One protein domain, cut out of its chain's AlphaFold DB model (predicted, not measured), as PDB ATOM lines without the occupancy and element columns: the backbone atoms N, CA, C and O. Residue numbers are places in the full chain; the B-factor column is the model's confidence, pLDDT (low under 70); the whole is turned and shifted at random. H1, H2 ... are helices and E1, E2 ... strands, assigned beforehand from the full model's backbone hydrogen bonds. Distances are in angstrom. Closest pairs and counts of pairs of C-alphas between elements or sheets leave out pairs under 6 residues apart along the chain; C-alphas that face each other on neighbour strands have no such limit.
ATOM      1  N   ARG A  13       2.939 -10.527 -37.435       44.16
ATOM      2  CA  ARG A  13       3.935 -11.600 -37.541       44.16
ATOM      3  C   ARG A  13       4.862 -11.420 -38.750       44.16
ATOM      4  O   ARG A  13       6.066 -11.599 -38.603       44.16
ATOM      5  N   ASP A  14       4.334 -11.009 -39.895       47.31
ATOM      6  CA  ASP A  14       5.128 -10.761 -41.105       47.31
ATOM      7  C   ASP A  14       6.038  -9.540 -40.942       47.31
ATOM      8  O   ASP A  14       7.162  -9.528 -41.435       47.31
ATOM      9  N   LEU A  15       5.588  -8.538 -40.184       50.62
ATOM     10  CA  LEU A  15       6.381  -7.351 -39.844       50.62
ATOM     11  C   LEU A  15       7.520  -7.664 -38.881       50.62
ATOM     12  O   LEU A  15       8.628  -7.166 -39.069       50.62
ATOM     13  N   LEU A  16       7.272  -8.530 -37.892       51.56
ATOM     14  CA  LEU A  16       8.305  -9.013 -36.973       51.56
ATOM     15  C   LEU A  16       9.380  -9.843 -37.694       51.56
ATOM     16  O   LEU A  16      10.530  -9.817 -37.280       51.56
ATOM     17  N   HIS A  17       9.034 -10.546 -38.779       52.91
ATOM     18  CA  HIS A  17       9.998 -11.307 -39.585       52.91
ATOM     19  C   HIS A  17      10.725 -10.473 -40.654       52.91
ATOM     20  O   HIS A  17      11.750 -10.915 -41.169       52.91
ATOM     21  N   ARG A  18      10.201  -9.295 -41.017       50.94
ATOM     22  CA  ARG A  18      10.761  -8.426 -42.070       50.94
ATOM     23  C   ARG A  18      11.564  -7.240 -41.538       50.94
ATOM     24  O   ARG A  18      12.319  -6.643 -42.301       50.94
ATOM     25  N   GLY A  19      11.394  -6.879 -40.269       56.03
ATOM     26  CA  GLY A  19      12.198  -5.851 -39.619       56.03
ATOM     27  C   GLY A  19      13.544  -6.399 -39.126       56.03
ATOM     28  O   GLY A  19      13.632  -7.568 -38.759       56.03
ATOM     29  N   PRO A  20      14.598  -5.571 -39.082       55.41
ATOM     30  CA  PRO A  20      15.838  -5.931 -38.403       55.41
ATOM     31  C   PRO A  20      15.565  -6.126 -36.903       55.41
ATOM     32  O   PRO A  20      15.091  -5.209 -36.232       55.41
ATOM     33  N   ASP A  21      15.842  -7.329 -36.396       63.50
ATOM     34  CA  ASP A  21      15.696  -7.681 -34.982       63.50
ATOM     35  C   ASP A  21      16.853  -7.081 -34.168       63.50
ATOM     36  O   ASP A  21      18.002  -7.529 -34.232       63.50
ATOM     37  N   LEU A  22      16.552  -6.025 -33.411       59.03
ATOM     38  CA  LEU A  22      17.494  -5.314 -32.554       59.03
ATOM     39  C   LEU A  22      17.396  -5.832 -31.115       59.03
ATOM     40  O   LEU A  22      16.960  -5.109 -30.222       59.03
ATOM     41  N   ARG A  23      17.813  -7.085 -30.887       67.12
ATOM     42  CA  ARG A  23      17.768  -7.748 -29.566       67.12
ATOM     43  C   ARG A  23      16.345  -7.832 -28.990       67.12
ATOM     44  O   ARG A  23      16.096  -7.388 -27.871       67.12
ATOM     45  N   GLY A  24      15.410  -8.370 -29.769       59.00
ATOM     46  CA  GLY A  24      13.998  -8.484 -29.401       59.00
ATOM     47  C   GLY A  24      13.183  -7.228 -29.710       59.00
ATOM     48  O   GLY A  24      11.987  -7.191 -29.431       59.00
ATOM     49  N   LEU A  25      13.795  -6.195 -30.293       62.94
ATOM     50  CA  LEU A  25      13.120  -4.962 -30.680       62.94
ATOM     51  C   LEU A  25      12.937  -4.894 -32.196       62.94
ATOM     52  O   LEU A  25      13.903  -4.947 -32.954       62.94
ATOM     53  N   VAL A  26      11.700  -4.675 -32.633       67.31
ATOM     54  CA  VAL A  26      11.361  -4.439 -34.037       67.31
ATOM     55  C   VAL A  26      10.940  -2.987 -34.221       67.31
ATOM     56  O   VAL A  26       9.991  -2.507 -33.600       67.31
ATOM     57  N   VAL A  27      11.663  -2.280 -35.090       62.47
ATOM     58  CA  VAL A  27      11.454  -0.861 -35.398       62.47
ATOM     59  C   VAL A  27      10.717  -0.743 -36.726       62.47
ATOM     60  O   VAL A  27      11.282  -1.064 -37.776       62.47
ATOM     61  N   ALA A  28       9.475  -0.249 -36.716       62.94
ATOM     62  CA  ALA A  28       8.785   0.004 -37.977       62.94
ATOM     63  C   ALA A  28       7.783   1.169 -37.969       62.94
ATOM     64  O   ALA A  28       7.590   1.873 -36.970       62.94
ATOM     65  N   ASP A  29       7.243   1.449 -39.156       61.62
ATOM     66  CA  ASP A  29       6.267   2.510 -39.397       61.62
ATOM     67  C   ASP A  29       4.848   1.996 -39.113       61.62
ATOM     68  O   ASP A  29       4.499   0.875 -39.473       61.62
ATOM     69  N   HIS A  30       4.006   2.819 -38.483       58.47
ATOM     70  CA  HIS A  30       2.611   2.475 -38.208       58.47
ATOM     71  C   HIS A  30       1.807   2.118 -39.465       58.47
ATOM     72  O   HIS A  30       0.886   1.318 -39.357       58.47
ATOM     73  N   GLN A  31       2.153   2.663 -40.641       52.75
ATOM     74  CA  GLN A  31       1.463   2.337 -41.897       52.75
ATOM     75  C   GLN A  31       1.709   0.901 -42.345       52.75
ATOM     76  O   GLN A  31       0.980   0.379 -43.180       52.75
ATOM     77  N   GLN A  32       2.739   0.262 -41.796       54.31
ATOM     78  CA  GLN A  32       3.043  -1.120 -42.097       54.31
ATOM     79  C   GLN A  32       2.276  -2.081 -41.181       54.31
ATOM     80  O   GLN A  32       2.339  -3.270 -41.433       54.31
ATOM     81  N   VAL A  33       1.545  -1.605 -40.161       50.59
ATOM     82  CA  VAL A  33       0.897  -2.433 -39.127       50.59
ATOM     83  C   VAL A  33      -0.553  -2.739 -39.503       50.59
ATOM     84  O   VAL A  33      -1.398  -1.848 -39.471       50.59
ATOM     85  N   GLY A  34      -0.859  -4.001 -39.828       52.22
ATOM     86  CA  GLY A  34      -2.239  -4.509 -39.792       52.22
ATOM     87  C   GLY A  34      -2.790  -4.580 -38.356       52.22
ATOM     88  O   GLY A  34      -2.041  -4.385 -37.401       52.22
ATOM     89  N   GLU A  35      -4.085  -4.871 -38.176       48.66
ATOM     90  CA  GLU A  35      -4.712  -4.993 -36.844       48.66
ATOM     91  C   GLU A  35      -3.874  -5.841 -35.867       48.66
ATOM     92  O   GLU A  35      -3.378  -6.920 -36.208       48.66
ATOM     93  N   VAL A  36      -3.711  -5.354 -34.630       52.06
ATOM     94  CA  VAL A  36      -3.004  -6.088 -33.570       52.06
ATOM     95  C   VAL A  36      -3.800  -7.363 -33.255       52.06
ATOM     96  O   VAL A  36      -4.945  -7.258 -32.815       52.06
ATOM     97  N   PRO A  37      -3.230  -8.572 -33.439       42.06
ATOM     98  CA  PRO A  37      -3.964  -9.809 -33.198       42.06
ATOM     99  C   PRO A  37      -4.414  -9.930 -31.739       42.06
ATOM    100  O   PRO A  37      -3.655  -9.617 -30.815       42.06
ATOM    101  N   ALA A  38      -5.626 -10.452 -31.534       37.47
ATOM    102  CA  ALA A  38      -6.176 -10.721 -30.210       37.47
ATOM    103  C   ALA A  38      -5.193 -11.554 -29.359       37.47
ATOM    104  O   ALA A  38      -4.687 -12.586 -29.799       37.47
ATOM    105  N   GLY A  39      -4.907 -11.088 -28.138       43.66
ATOM    106  CA  GLY A  39      -3.957 -11.724 -27.215       43.66
ATOM    107  C   GLY A  39      -2.570 -11.076 -27.153       43.66
ATOM    108  O   GLY A  39      -1.742 -11.504 -26.349       43.66
ATOM    109  N   ARG A  40      -2.303 -10.023 -27.937       49.44
ATOM    110  CA  ARG A  40      -1.092  -9.195 -27.804       49.44
ATOM    111  C   ARG A  40      -1.416  -7.831 -27.204       49.44
ATOM    112  O   ARG A  40      -2.448  -7.241 -27.502       49.44
ATOM    113  N   ARG A  41      -0.534  -7.348 -26.325       47.50
ATOM    114  CA  ARG A  41      -0.695  -6.065 -25.634       47.50
ATOM    115  C   ARG A  41       0.004  -4.959 -26.410       47.50
ATOM    116  O   ARG A  41       1.222  -4.980 -26.555       47.50
ATOM    117  N   GLU A  42      -0.767  -3.978 -26.858       49.44
ATOM    118  CA  GLU A  42      -0.227  -2.669 -27.203       49.44
ATOM    119  C   GLU A  42       0.204  -1.981 -25.902       49.44
ATOM    120  O   GLU A  42      -0.621  -1.694 -25.031       49.44
ATOM    121  N   VAL A  43       1.505  -1.743 -25.730       49.47
ATOM    122  CA  VAL A  43       2.011  -1.022 -24.555       49.47
ATOM    123  C   VAL A  43       1.898   0.478 -24.821       49.47
ATOM    124  O   VAL A  43       2.843   1.166 -25.204       49.47
ATOM    125  N   LEU A  44       0.683   0.993 -24.645       42.66
ATOM    126  CA  LEU A  44       0.359   2.410 -24.776       42.66
ATOM    127  C   LEU A  44       0.880   3.194 -23.571       42.66
ATOM    128  O   LEU A  44       0.234   3.184 -22.530       42.66
ATOM    129  N   ARG A  45       2.002   3.912 -23.746       41.06
ATOM    130  CA  ARG A  45       2.474   5.155 -23.066       41.06
ATOM    131  C   ARG A  45       2.398   5.311 -21.528       41.06
ATOM    132  O   ARG A  45       2.944   6.288 -21.024       41.06
ATOM    133  N   ARG A  46       1.741   4.425 -20.783       36.19
ATOM    134  CA  ARG A  46       1.470   4.504 -19.339       36.19
ATOM    135  C   ARG A  46       2.274   3.504 -18.519       36.19
ATOM    136  O   ARG A  46       2.254   3.595 -17.296       36.19
ATOM    137  N   GLU A  47       2.975   2.570 -19.153       42.84
ATOM    138  CA  GLU A  47       3.830   1.642 -18.423       42.84
ATOM    139  C   GLU A  47       5.177   2.298 -18.104       42.84
ATOM    140  O   GLU A  47       5.798   2.946 -18.950       42.84
ATOM    141  N   ALA A  48       5.604   2.171 -16.845       41.84
ATOM    142  CA  ALA A  48       6.874   2.704 -16.376       41.84
ATOM    143  C   ALA A  48       8.037   2.139 -17.223       41.84
ATOM    144  O   ALA A  48       7.977   0.969 -17.606       41.84
ATOM    145  N   PRO A  49       9.120   2.904 -17.469       53.16
ATOM    146  CA  PRO A  49      10.229   2.502 -18.346       53.16
ATOM    147  C   PRO A  49      10.801   1.099 -18.073       53.16
ATOM    148  O   PRO A  49      11.210   0.410 -19.000       53.16
ATOM    149  N   GLY A  50      10.770   0.647 -16.812       53.91
ATOM    150  CA  GLY A  50      11.232  -0.689 -16.423       53.91
ATOM    151  C   GLY A  50      10.369  -1.853 -16.935       53.91
ATOM    152  O   GLY A  50      10.874  -2.965 -17.050       53.91
ATOM    153  N   HIS A  51       9.095  -1.624 -17.269       57.44
ATOM    154  CA  HIS A  51       8.217  -2.671 -17.806       57.44
ATOM    155  C   HIS A  51       8.580  -3.009 -19.258       57.44
ATOM    156  O   HIS A  51       8.618  -4.179 -19.627       57.44
ATOM    157  N   LEU A  52       8.931  -1.997 -20.058       61.31
ATOM    158  CA  LEU A  52       9.312  -2.181 -21.459       61.31
ATOM    159  C   LEU A  52      10.603  -2.990 -21.604       61.31
ATOM    160  O   LEU A  52      10.631  -3.908 -22.413       61.31
ATOM    161  N   ASN A  53      11.632  -2.724 -20.791       61.47
ATOM    162  CA  ASN A  53      12.879  -3.500 -20.857       61.47
ATOM    163  C   ASN A  53      12.632  -4.992 -20.609       61.47
ATOM    164  O   ASN A  53      13.107  -5.829 -21.370       61.47
ATOM    165  N   ARG A  54      11.823  -5.321 -19.594       62.59
ATOM    166  CA  ARG A  54      11.485  -6.712 -19.271       62.59
ATOM    167  C   ARG A  54      10.687  -7.383 -20.392       62.59
ATOM    168  O   ARG A  54      10.849  -8.575 -20.619       62.59
ATOM    169  N   LEU A  55       9.829  -6.640 -21.092       64.69
ATOM    170  CA  LEU A  55       9.100  -7.181 -22.240       64.69
ATOM    171  C   LEU A  55      10.034  -7.472 -23.417       64.69
ATOM    172  O   LEU A  55       9.915  -8.548 -23.991       64.69
ATOM    173  N   VAL A  56      10.976  -6.575 -23.730       65.12
ATOM    174  CA  VAL A  56      11.944  -6.772 -24.827       65.12
ATOM    175  C   VAL A  56      12.837  -8.000 -24.589       65.12
ATOM    176  O   VAL A  56      13.216  -8.674 -25.539       65.12
ATOM    177  N   GLU A  57      13.143  -8.330 -23.331       66.88
ATOM    178  CA  GLU A  57      13.925  -9.527 -22.976       66.88
ATOM    179  C   GLU A  57      13.153 -10.847 -23.138       66.88
ATOM    180  O   GLU A  57      13.765 -11.904 -23.281       66.88
ATOM    181  N   LEU A  58      11.817 -10.810 -23.090       62.88
ATOM    182  CA  LEU A  58      10.972 -12.009 -23.051       62.88
ATOM    183  C   LEU A  58      10.241 -12.276 -24.366       62.88
ATOM    184  O   LEU A  58       9.977 -13.431 -24.700       62.88
ATOM    185  N   ILE A  59       9.865 -11.220 -25.085       64.81
ATOM    186  CA  ILE A  59       9.081 -11.301 -26.313       64.81
ATOM    187  C   ILE A  59       9.524 -10.226 -27.312       64.81
ATOM    188  O   ILE A  59       9.932  -9.140 -26.907       64.81
ATOM    189  N   PRO A  60       9.376 -10.472 -28.625       65.94
ATOM    190  CA  PRO A  60       9.571  -9.432 -29.622       65.94
ATOM    191  C   PRO A  60       8.625  -8.246 -29.382       65.94
ATOM    192  O   PRO A  60       7.401  -8.410 -29.369       65.94
ATOM    193  N   VAL A  61       9.187  -7.049 -29.215       70.88
ATOM    194  CA  VAL A  61       8.449  -5.797 -29.020       70.88
ATOM    195  C   VAL A  61       8.507  -4.971 -30.292       70.88
ATOM    196  O   VAL A  61       9.576  -4.603 -30.774       70.88
ATOM    197  N   TYR A  62       7.334  -4.635 -30.813       72.69
ATOM    198  CA  TYR A  62       7.190  -3.748 -31.955       72.69
ATOM    199  C   TYR A  62       7.029  -2.297 -31.487       72.69
ATOM    200  O   TYR A  62       6.076  -1.974 -30.776       72.69
ATOM    201  N   VAL A  63       7.941  -1.414 -31.892       73.00
ATOM    202  CA  VAL A  63       7.889   0.019 -31.568       73.00
ATOM    203  C   VAL A  63       7.592   0.814 -32.829       73.00
ATOM    204  O   VAL A  63       8.287   0.686 -33.837       73.00
ATOM    205  N   HIS A  64       6.582   1.683 -32.750       77.69
ATOM    206  CA  HIS A  64       6.215   2.598 -33.825       77.69
ATOM    207  C   HIS A  64       5.744   3.962 -33.307       77.69
ATOM    208  O   HIS A  64       5.483   4.185 -32.126       77.69
ATOM    209  N   CYS A  65       5.629   4.899 -34.241       75.94
ATOM    210  CA  CYS A  65       4.938   6.171 -34.093       75.94
ATOM    211  C   CYS A  65       4.226   6.463 -35.420       75.94
ATOM    212  O   CYS A  65       4.261   5.627 -36.312       75.94
ATOM    213  N   HIS A  66       3.640   7.644 -35.610       73.81
ATOM    214  CA  HIS A  66       2.895   7.952 -36.842       73.81
ATOM    215  C   HIS A  66       3.713   7.980 -38.154       73.81
ATOM    216  O   HIS A  66       3.133   8.119 -39.206       73.81
ATOM    217  N   ALA A  67       5.038   7.922 -38.162       74.38
ATOM    218  CA  ALA A  67       5.762   7.799 -39.442       74.38
ATOM    219  C   ALA A  67       6.957   6.854 -39.355       74.38
ATOM    220  O   ALA A  67       7.700   6.688 -40.307       74.38
ATOM    221  N   GLY A  68       7.248   6.309 -38.173       76.44
ATOM    222  CA  GLY A  68       8.485   5.556 -37.971       76.44
ATOM    223  C   GLY A  68       9.783   6.386 -37.963       76.44
ATOM    224  O   GLY A  68      10.802   5.847 -37.564       76.44
ATOM    225  N   LEU A  69       9.776   7.677 -38.330       81.75
ATOM    226  CA  LEU A  69      11.018   8.402 -38.668       81.75
ATOM    227  C   LEU A  69      11.742   9.100 -37.512       81.75
ATOM    228  O   LEU A  69      12.959   9.199 -37.543       81.75
ATOM    229  N   THR A  70      11.024   9.610 -36.505       85.12
ATOM    230  CA  THR A  70      11.624  10.537 -35.513       85.12
ATOM    231  C   THR A  70      11.472  10.043 -34.074       85.12
ATOM    232  O   THR A  70      12.445   9.889 -33.337       85.12
ATOM    233  N   ARG A  71      10.243   9.733 -33.637       87.50
ATOM    234  CA  ARG A  71       9.988   9.230 -32.271       87.50
ATOM    235  C   ARG A  71      10.371   7.761 -32.120       87.50
ATOM    236  O   ARG A  71      10.964   7.404 -31.109       87.50
ATOM    237  N   THR A  72      10.057   6.939 -33.119       86.88
ATOM    238  CA  THR A  72      10.399   5.514 -33.118       86.88
ATOM    239  C   THR A  72      11.897   5.265 -32.931       86.88
ATOM    240  O   THR A  72      12.232   4.574 -31.970       86.88
ATOM    241  N   PRO A  73      12.814   5.845 -33.739       88.56
ATOM    242  CA  PRO A  73      14.243   5.614 -33.538       88.56
ATOM    243  C   PRO A  73      14.727   6.160 -32.195       88.56
ATOM    244  O   PRO A  73      15.567   5.533 -31.565       88.56
ATOM    245  N   THR A  74      14.162   7.268 -31.699       91.44
ATOM    246  CA  THR A  74      14.518   7.810 -30.376       91.44
ATOM    247  C   THR A  74      14.244   6.788 -29.267       91.44
ATOM    248  O   THR A  74      15.110   6.532 -28.434       91.44
ATOM    249  N   ILE A  75      13.051   6.182 -29.260       89.12
ATOM    250  CA  ILE A  75      12.686   5.172 -28.257       89.12
ATOM    251  C   ILE A  75      13.510   3.896 -28.439       89.12
ATOM    252  O   ILE A  75      13.976   3.337 -27.451       89.12
ATOM    253  N   ALA A  76      13.733   3.459 -29.680       88.31
ATOM    254  CA  ALA A  76      14.541   2.280 -29.963       88.31
ATOM    255  C   ALA A  76      15.983   2.424 -29.453       88.31
ATOM    256  O   ALA A  76      16.490   1.533 -28.776       88.31
ATOM    257  N   ILE A  77      16.609   3.578 -29.704       91.06
ATOM    258  CA  ILE A  77      17.945   3.897 -29.195       91.06
ATOM    259  C   ILE A  77      17.944   3.877 -27.661       91.06
ATOM    260  O   ILE A  77      18.792   3.219 -27.067       91.06
ATOM    261  N   ALA A  78      16.971   4.522 -27.010       90.56
ATOM    262  CA  ALA A  78      16.888   4.556 -25.548       90.56
ATOM    263  C   ALA A  78      16.703   3.163 -24.913       90.56
ATOM    264  O   ALA A  78      17.279   2.888 -23.861       90.56
ATOM    265  N   LEU A  79      15.918   2.274 -25.533       87.19
ATOM    266  CA  LEU A  79      15.743   0.894 -25.063       87.19
ATOM    267  C   LEU A  79      17.041   0.091 -25.195       87.19
ATOM    268  O   LEU A  79      17.457  -0.556 -24.238       87.19
ATOM    269  N   LEU A  80      17.732   0.200 -26.333       87.38
ATOM    270  CA  LEU A  80      19.047  -0.420 -26.520       87.38
ATOM    271  C   LEU A  80      20.076   0.116 -25.516       87.38
ATOM    272  O   LEU A  80      20.869  -0.651 -24.975       87.38
ATOM    273  N   MET A  81      20.036   1.413 -25.201       90.69
ATOM    274  CA  MET A  81      20.920   1.979 -24.184       90.69
ATOM    275  C   MET A  81      20.689   1.378 -22.799       90.69
ATOM    276  O   MET A  81      21.648   1.110 -22.074       90.69
ATOM    277  N   GLN A  82      19.430   1.110 -22.446       86.69
ATOM    278  CA  GLN A  82      19.088   0.413 -21.206       86.69
ATOM    279  C   GLN A  82      19.510  -1.066 -21.211       86.69
ATOM    280  O   GLN A  82      19.770  -1.618 -20.147       86.69
ATOM    281  N   GLN A  83      19.691  -1.674 -22.387       85.44
ATOM    282  CA  GLN A  83      20.351  -2.977 -22.565       85.44
ATOM    283  C   GLN A  83      21.889  -2.875 -22.611       85.44
ATOM    284  O   GLN A  83      22.563  -3.714 -23.211       85.44
ATOM    285  N   GLN A  84      22.448  -1.838 -21.983       89.00
ATOM    286  CA  GLN A  84      23.881  -1.608 -21.800       89.00
ATOM    287  C   GLN A  84      24.659  -1.197 -23.064       89.00
ATOM    288  O   GLN A  84      25.876  -1.048 -22.974       89.00
ATOM    289  N   LEU A  85      24.010  -0.876 -24.192       90.00
ATOM    290  CA  LEU A  85      24.700  -0.279 -25.351       90.00
ATOM    291  C   LEU A  85      24.973   1.217 -25.155       90.00
ATOM    292  O   LEU A  85      24.118   1.951 -24.660       90.00
ATOM    293  N   SER A  86      26.142   1.704 -25.560       94.81
ATOM    294  CA  SER A  86      26.379   3.152 -25.631       94.81
ATOM    295  C   SER A  86      25.441   3.812 -26.646       94.81
ATOM    296  O   SER A  86      24.989   3.174 -27.602       94.81
ATOM    297  N   LEU A  87      25.177   5.109 -26.486       95.12
ATOM    298  CA  LEU A  87      24.435   5.917 -27.457       95.12
ATOM    299  C   LEU A  87      24.989   5.741 -28.878       95.12
ATOM    300  O   LEU A  87      24.220   5.598 -29.829       95.12
ATOM    301  N   ALA A  88      26.315   5.700 -29.026       95.25
ATOM    302  CA  ALA A  88      26.969   5.498 -30.314       95.25
ATOM    303  C   ALA A  88      26.631   4.128 -30.927       95.25
ATOM    304  O   ALA A  88      26.260   4.050 -32.101       95.25
ATOM    305  N   GLU A  89      26.708   3.052 -30.143       93.31
ATOM    306  CA  GLU A  89      26.396   1.698 -30.607       93.31
ATOM    307  C   GLU A  89      24.908   1.527 -30.915       93.31
ATOM    308  O   GLU A  89      24.560   1.021 -31.983       93.31
ATOM    309  N   ALA A  90      24.037   1.982 -30.013       91.81
ATOM    310  CA  ALA A  90      22.590   1.910 -30.167       91.81
ATOM    311  C   ALA A  90      22.126   2.683 -31.409       91.81
ATOM    312  O   ALA A  90      21.367   2.161 -32.226       91.81
ATOM    313  N   ARG A  91      22.646   3.901 -31.608       93.88
ATOM    314  CA  ARG A  91      22.377   4.702 -32.805       93.88
ATOM    315  C   ARG A  91      22.874   4.001 -34.064       93.88
ATOM    316  O   ARG A  91      22.118   3.889 -35.021       93.88
ATOM    317  N   ARG A  92      24.104   3.481 -34.067       92.50
ATOM    318  CA  ARG A  92      24.641   2.738 -35.218       92.50
ATOM    319  C   ARG A  92      23.735   1.567 -35.604       92.50
ATOM    320  O   ARG A  92      23.465   1.390 -36.786       92.50
ATOM    321  N   LEU A  93      23.250   0.797 -34.629       87.81
ATOM    322  CA  LEU A  93      22.360  -0.334 -34.892       87.81
ATOM    323  C   LEU A  93      21.015   0.106 -35.476       87.81
ATOM    324  O   LEU A  93      20.577  -0.465 -36.469       87.81
ATOM    325  N   VAL A  94      20.389   1.143 -34.913       88.00
ATOM    326  CA  VAL A  94      19.099   1.654 -35.405       88.00
ATOM    327  C   VAL A  94      19.212   2.230 -36.821       88.00
ATOM    328  O   VAL A  94      18.336   1.983 -37.644       88.00
ATOM    329  N   PHE A  95      20.299   2.935 -37.135       88.25
ATOM    330  CA  PHE A  95      20.523   3.504 -38.470       88.25
ATOM    331  C   PHE A  95      20.928   2.448 -39.507       88.25
ATOM    332  O   PHE A  95      20.549   2.557 -40.667       88.25
ATOM    333  N   ALA A  96      21.663   1.404 -39.107       85.00
ATOM    334  CA  ALA A  96      21.936   0.265 -39.985       85.00
ATOM    335  C   ALA A  96      20.649  -0.508 -40.318       85.00
ATOM    336  O   ALA A  96      20.480  -0.990 -41.434       85.00
ATOM    337  N   ALA A  97      19.743  -0.598 -39.344       82.94
ATOM    338  CA  ALA A  97      18.427  -1.203 -39.482       82.94
ATOM    339  C   ALA A  97      17.484  -0.399 -40.395       82.94
ATOM    340  O   ALA A  97      16.765  -0.982 -41.205       82.94
ATOM    341  N   ARG A  98      17.469   0.929 -40.253       82.50
ATOM    342  CA  ARG A  98      16.661   1.839 -41.073       82.50
ATOM    343  C   ARG A  98      17.430   3.130 -41.367       82.50
ATOM    344  O   ARG A  98      17.422   4.031 -40.530       82.50
ATOM    345  N   PRO A  99      18.078   3.249 -42.532       85.69
ATOM    346  CA  PRO A  99      18.869   4.429 -42.880       85.69
ATOM    347  C   PRO A  99      18.062   5.731 -42.995       85.69
ATOM    348  O   PRO A  99      18.629   6.808 -42.861       85.69
ATOM    349  N   GLU A 100      16.753   5.643 -43.243       84.81
ATOM    350  CA  GLU A 100      15.859   6.793 -43.423       84.81
ATOM    351  C   GLU A 100      15.399   7.458 -42.114       84.81
ATOM    352  O   GLU A 100      14.686   8.463 -42.148       84.81
ATOM    353  N   VAL A 101      15.749   6.892 -40.954       84.12
ATOM    354  CA  VAL A 101      15.310   7.415 -39.654       84.12
ATOM    355  C   VAL A 101      16.226   8.526 -39.162       84.12
ATOM    356  O   VAL A 101      17.447   8.448 -39.264       84.12
ATOM    357  N   GLU A 102      15.636   9.536 -38.536       86.62
ATOM    358  CA  GLU A 102      16.383  10.657 -37.985       86.62
ATOM    359  C   GLU A 102      15.675  11.215 -36.739       86.62
ATOM    360  O   GLU A 102      14.644  11.899 -36.830       86.62
ATOM    361  N   PRO A 103      16.188  10.913 -35.529       89.31
ATOM    362  CA  PRO A 103      15.812  11.645 -34.329       89.31
ATOM    363  C   PRO A 103      16.099  13.140 -34.506       89.31
ATOM    364  O   PRO A 103      17.142  13.534 -35.020       89.31
ATOM    365  N   SER A 104      15.204  13.994 -34.017       92.12
ATOM    366  CA  SER A 104      15.448  15.441 -34.002       92.12
ATOM    367  C   SER A 104      16.615  15.803 -33.078       92.12
ATOM    368  O   SER A 104      16.880  15.107 -32.096       92.12
ATOM    369  N   GLN A 105      17.244  16.961 -33.300       92.56
ATOM    370  CA  GLN A 105      18.336  17.454 -32.447       92.56
ATOM    371  C   GLN A 105      17.956  17.502 -30.956       92.56
ATOM    372  O   GLN A 105      18.740  17.115 -30.094       92.56
ATOM    373  N   ARG A 106      16.718  17.905 -30.633       93.50
ATOM    374  CA  ARG A 106      16.219  17.911 -29.249       93.50
ATOM    375  C   ARG A 106      16.147  16.502 -28.656       93.50
ATOM    376  O   ARG A 106      16.421  16.327 -27.477       93.50
ATOM    377  N   GLN A 107      15.744  15.508 -29.442       92.19
ATOM    378  CA  GLN A 107      15.702  14.116 -28.988       92.19
ATOM    379  C   GLN A 107      17.105  13.538 -28.823       92.19
ATOM    380  O   GLN A 107      17.338  12.835 -27.848       92.19
ATOM    381  N   MET A 108      18.036  13.889 -29.712       95.50
ATOM    382  CA  MET A 108      19.449  13.546 -29.551       95.50
ATOM    383  C   MET A 108      20.020  14.107 -28.246       95.50
ATOM    384  O   MET A 108      20.597  13.345 -27.479       95.50
ATOM    385  N   ALA A 109      19.743  15.372 -27.918       94.44
ATOM    386  CA  ALA A 109      20.160  15.960 -26.643       94.44
ATOM    387  C   ALA A 109      19.587  15.203 -25.424       94.44
ATOM    388  O   ALA A 109      20.278  14.983 -24.432       94.44
ATOM    389  N   TRP A 110      18.333  14.743 -25.492       94.88
ATOM    390  CA  TRP A 110      17.764  13.896 -24.434       94.88
ATOM    391  C   TRP A 110      18.443  12.528 -24.326       94.88
ATOM    392  O   TRP A 110      18.587  12.011 -23.219       94.88
ATOM    393  N   LEU A 111      18.864  11.941 -25.448       94.88
ATOM    394  CA  LEU A 111      19.608  10.682 -25.459       94.88
ATOM    395  C   LEU A 111      21.022  10.856 -24.888       94.88
ATOM    396  O   LEU A 111      21.489   9.988 -24.161       94.88
ATOM    397  N   GLU A 112      21.679  11.986 -25.132       95.88
ATOM    398  CA  GLU A 112      22.971  12.321 -24.515       95.88
ATOM    399  C   GLU A 112      22.849  12.477 -22.991       95.88
ATOM    400  O   GLU A 112      23.655  11.932 -22.237       95.88
ATOM    401  N   LEU A 113      21.791  13.143 -22.513       94.62
ATOM    402  CA  LEU A 113      21.495  13.225 -21.077       94.62
ATOM    403  C   LEU A 113      21.223  11.843 -20.465       94.62
ATOM    404  O   LEU A 113      21.625  11.569 -19.332       94.62
ATOM    405  N   LEU A 114      20.544  10.963 -21.206       93.19
ATOM    406  CA  LEU A 114      20.313   9.587 -20.780       93.19
ATOM    407  C   LEU A 114      21.625   8.793 -20.712       93.19
ATOM    408  O   LEU A 114      21.828   8.070 -19.740       93.19
ATOM    409  N   GLU A 115      22.520   8.947 -21.690       95.25
ATOM    410  CA  GLU A 115      23.849   8.320 -21.705       95.25
ATOM    411  C   GLU A 115      24.634   8.685 -20.440       95.25
ATOM    412  O   GLU A 115      25.064   7.794 -19.711       95.25
ATOM    413  N   ALA A 116      24.724   9.980 -20.125       92.56
ATOM    414  CA  ALA A 116      25.420  10.470 -18.935       92.56
ATOM    415  C   ALA A 116      24.822   9.927 -17.625       92.56
ATOM    416  O   ALA A 116      25.538   9.707 -16.649       92.56
ATOM    417  N   ARG A 117      23.505   9.684 -17.593       91.88
ATOM    418  CA  ARG A 117      22.821   9.096 -16.433       91.88
ATOM    419  C   ARG A 117      23.075   7.593 -16.301       91.88
ATOM    420  O   ARG A 117      23.191   7.105 -15.180       91.88
ATOM    421  N   LEU A 118      23.091   6.857 -17.411       89.56
ATOM    422  CA  LEU A 118      23.306   5.406 -17.421       89.56
ATOM    423  C   LEU A 118      24.783   5.037 -17.237       89.56
ATOM    424  O   LEU A 118      25.086   3.975 -16.698       89.56
ATOM    425  N   ARG A 119      25.687   5.911 -17.682       88.31
ATOM    426  CA  ARG A 119      27.141   5.757 -17.606       88.31
ATOM    427  C   ARG A 119      27.751   7.035 -17.035       88.31
ATOM    428  O   ARG A 119      28.313   7.831 -17.789       88.31
TER     429      ARG A 119
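Overview. This is residues 13 to 119 of the 129 residues of the protein "TYR_PHOSPHATASE_2 domain-containing protein" of Chloroflexi bacterium (UniProt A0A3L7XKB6). Helix H3 lies in the middle, with a tiny sheet of two parallel strands, E1 and E2, on one side of it, helix H5 alongside it on the opposite side, and helix H4 crossing it steeply on a third side, between those two. H1 lies on the far side of the sheet from H3, H2 lies by Leu 25 and Val 61 where the strands begin, and a long loop, residues 28 to 48, swings out from E1 before H2. The 107 printed residues, mostly helix in their named elements, run H1 E1 H2 E2 H3 H4 H5; the whole is compact, with a radius of gyration of the C-alphas of 13.3 A and spans of 40 by 28 by 22 A.

Arrangement. Start at H1, residues 13 to 18: its closest C-alpha to E1, residues 25 to 27, is that of Leu 16, 6.2 A from that of Val 26. E1 and E2, residues 61 to 63, are parallel, with N 26 and O 61 2.8 A apart; with H2, residues 49 to 58, between them they form a strand-helix-strand unit with a left-handed crossover. H3, residues 71 to 82, only just touches H2, with 3 pairs of C-alphas within 8 A, the closest Asn 53 and Leu 79. H3 touches H4, residues 87 to 97, at Ile 77 and Ala 90, their closest C-alphas, 5.1 A apart, at a steep tilt of 51 degrees, opposite ways. H3 touches H5, residues 105 to 118, closest at C-alphas 74 and 107, 6.6 A, at a shallow tilt of 13 degrees, the same way. Each O i to N i+4 pair is within hydrogen-bond range in H1, H3, H4 and H5, and 4 of 6 in H2.

Along the chain. Find C-alpha 13 at (3.935, -11.600, -37.541), where H1 begins. H2 spans 15.3 A, H3 16.8 A and H4 15.2 A; H5 runs 19.9 A to C-alpha 118 at (23.306, 5.406, -17.421).

Size, cuts and confidence. The C-alphas of Ala 38 and Ala 116, the two farthest apart, are 39.7 A apart. The printed part has no cut, the link from E1 to H2 is long, and residues 13 to 60 have pLDDT under 70.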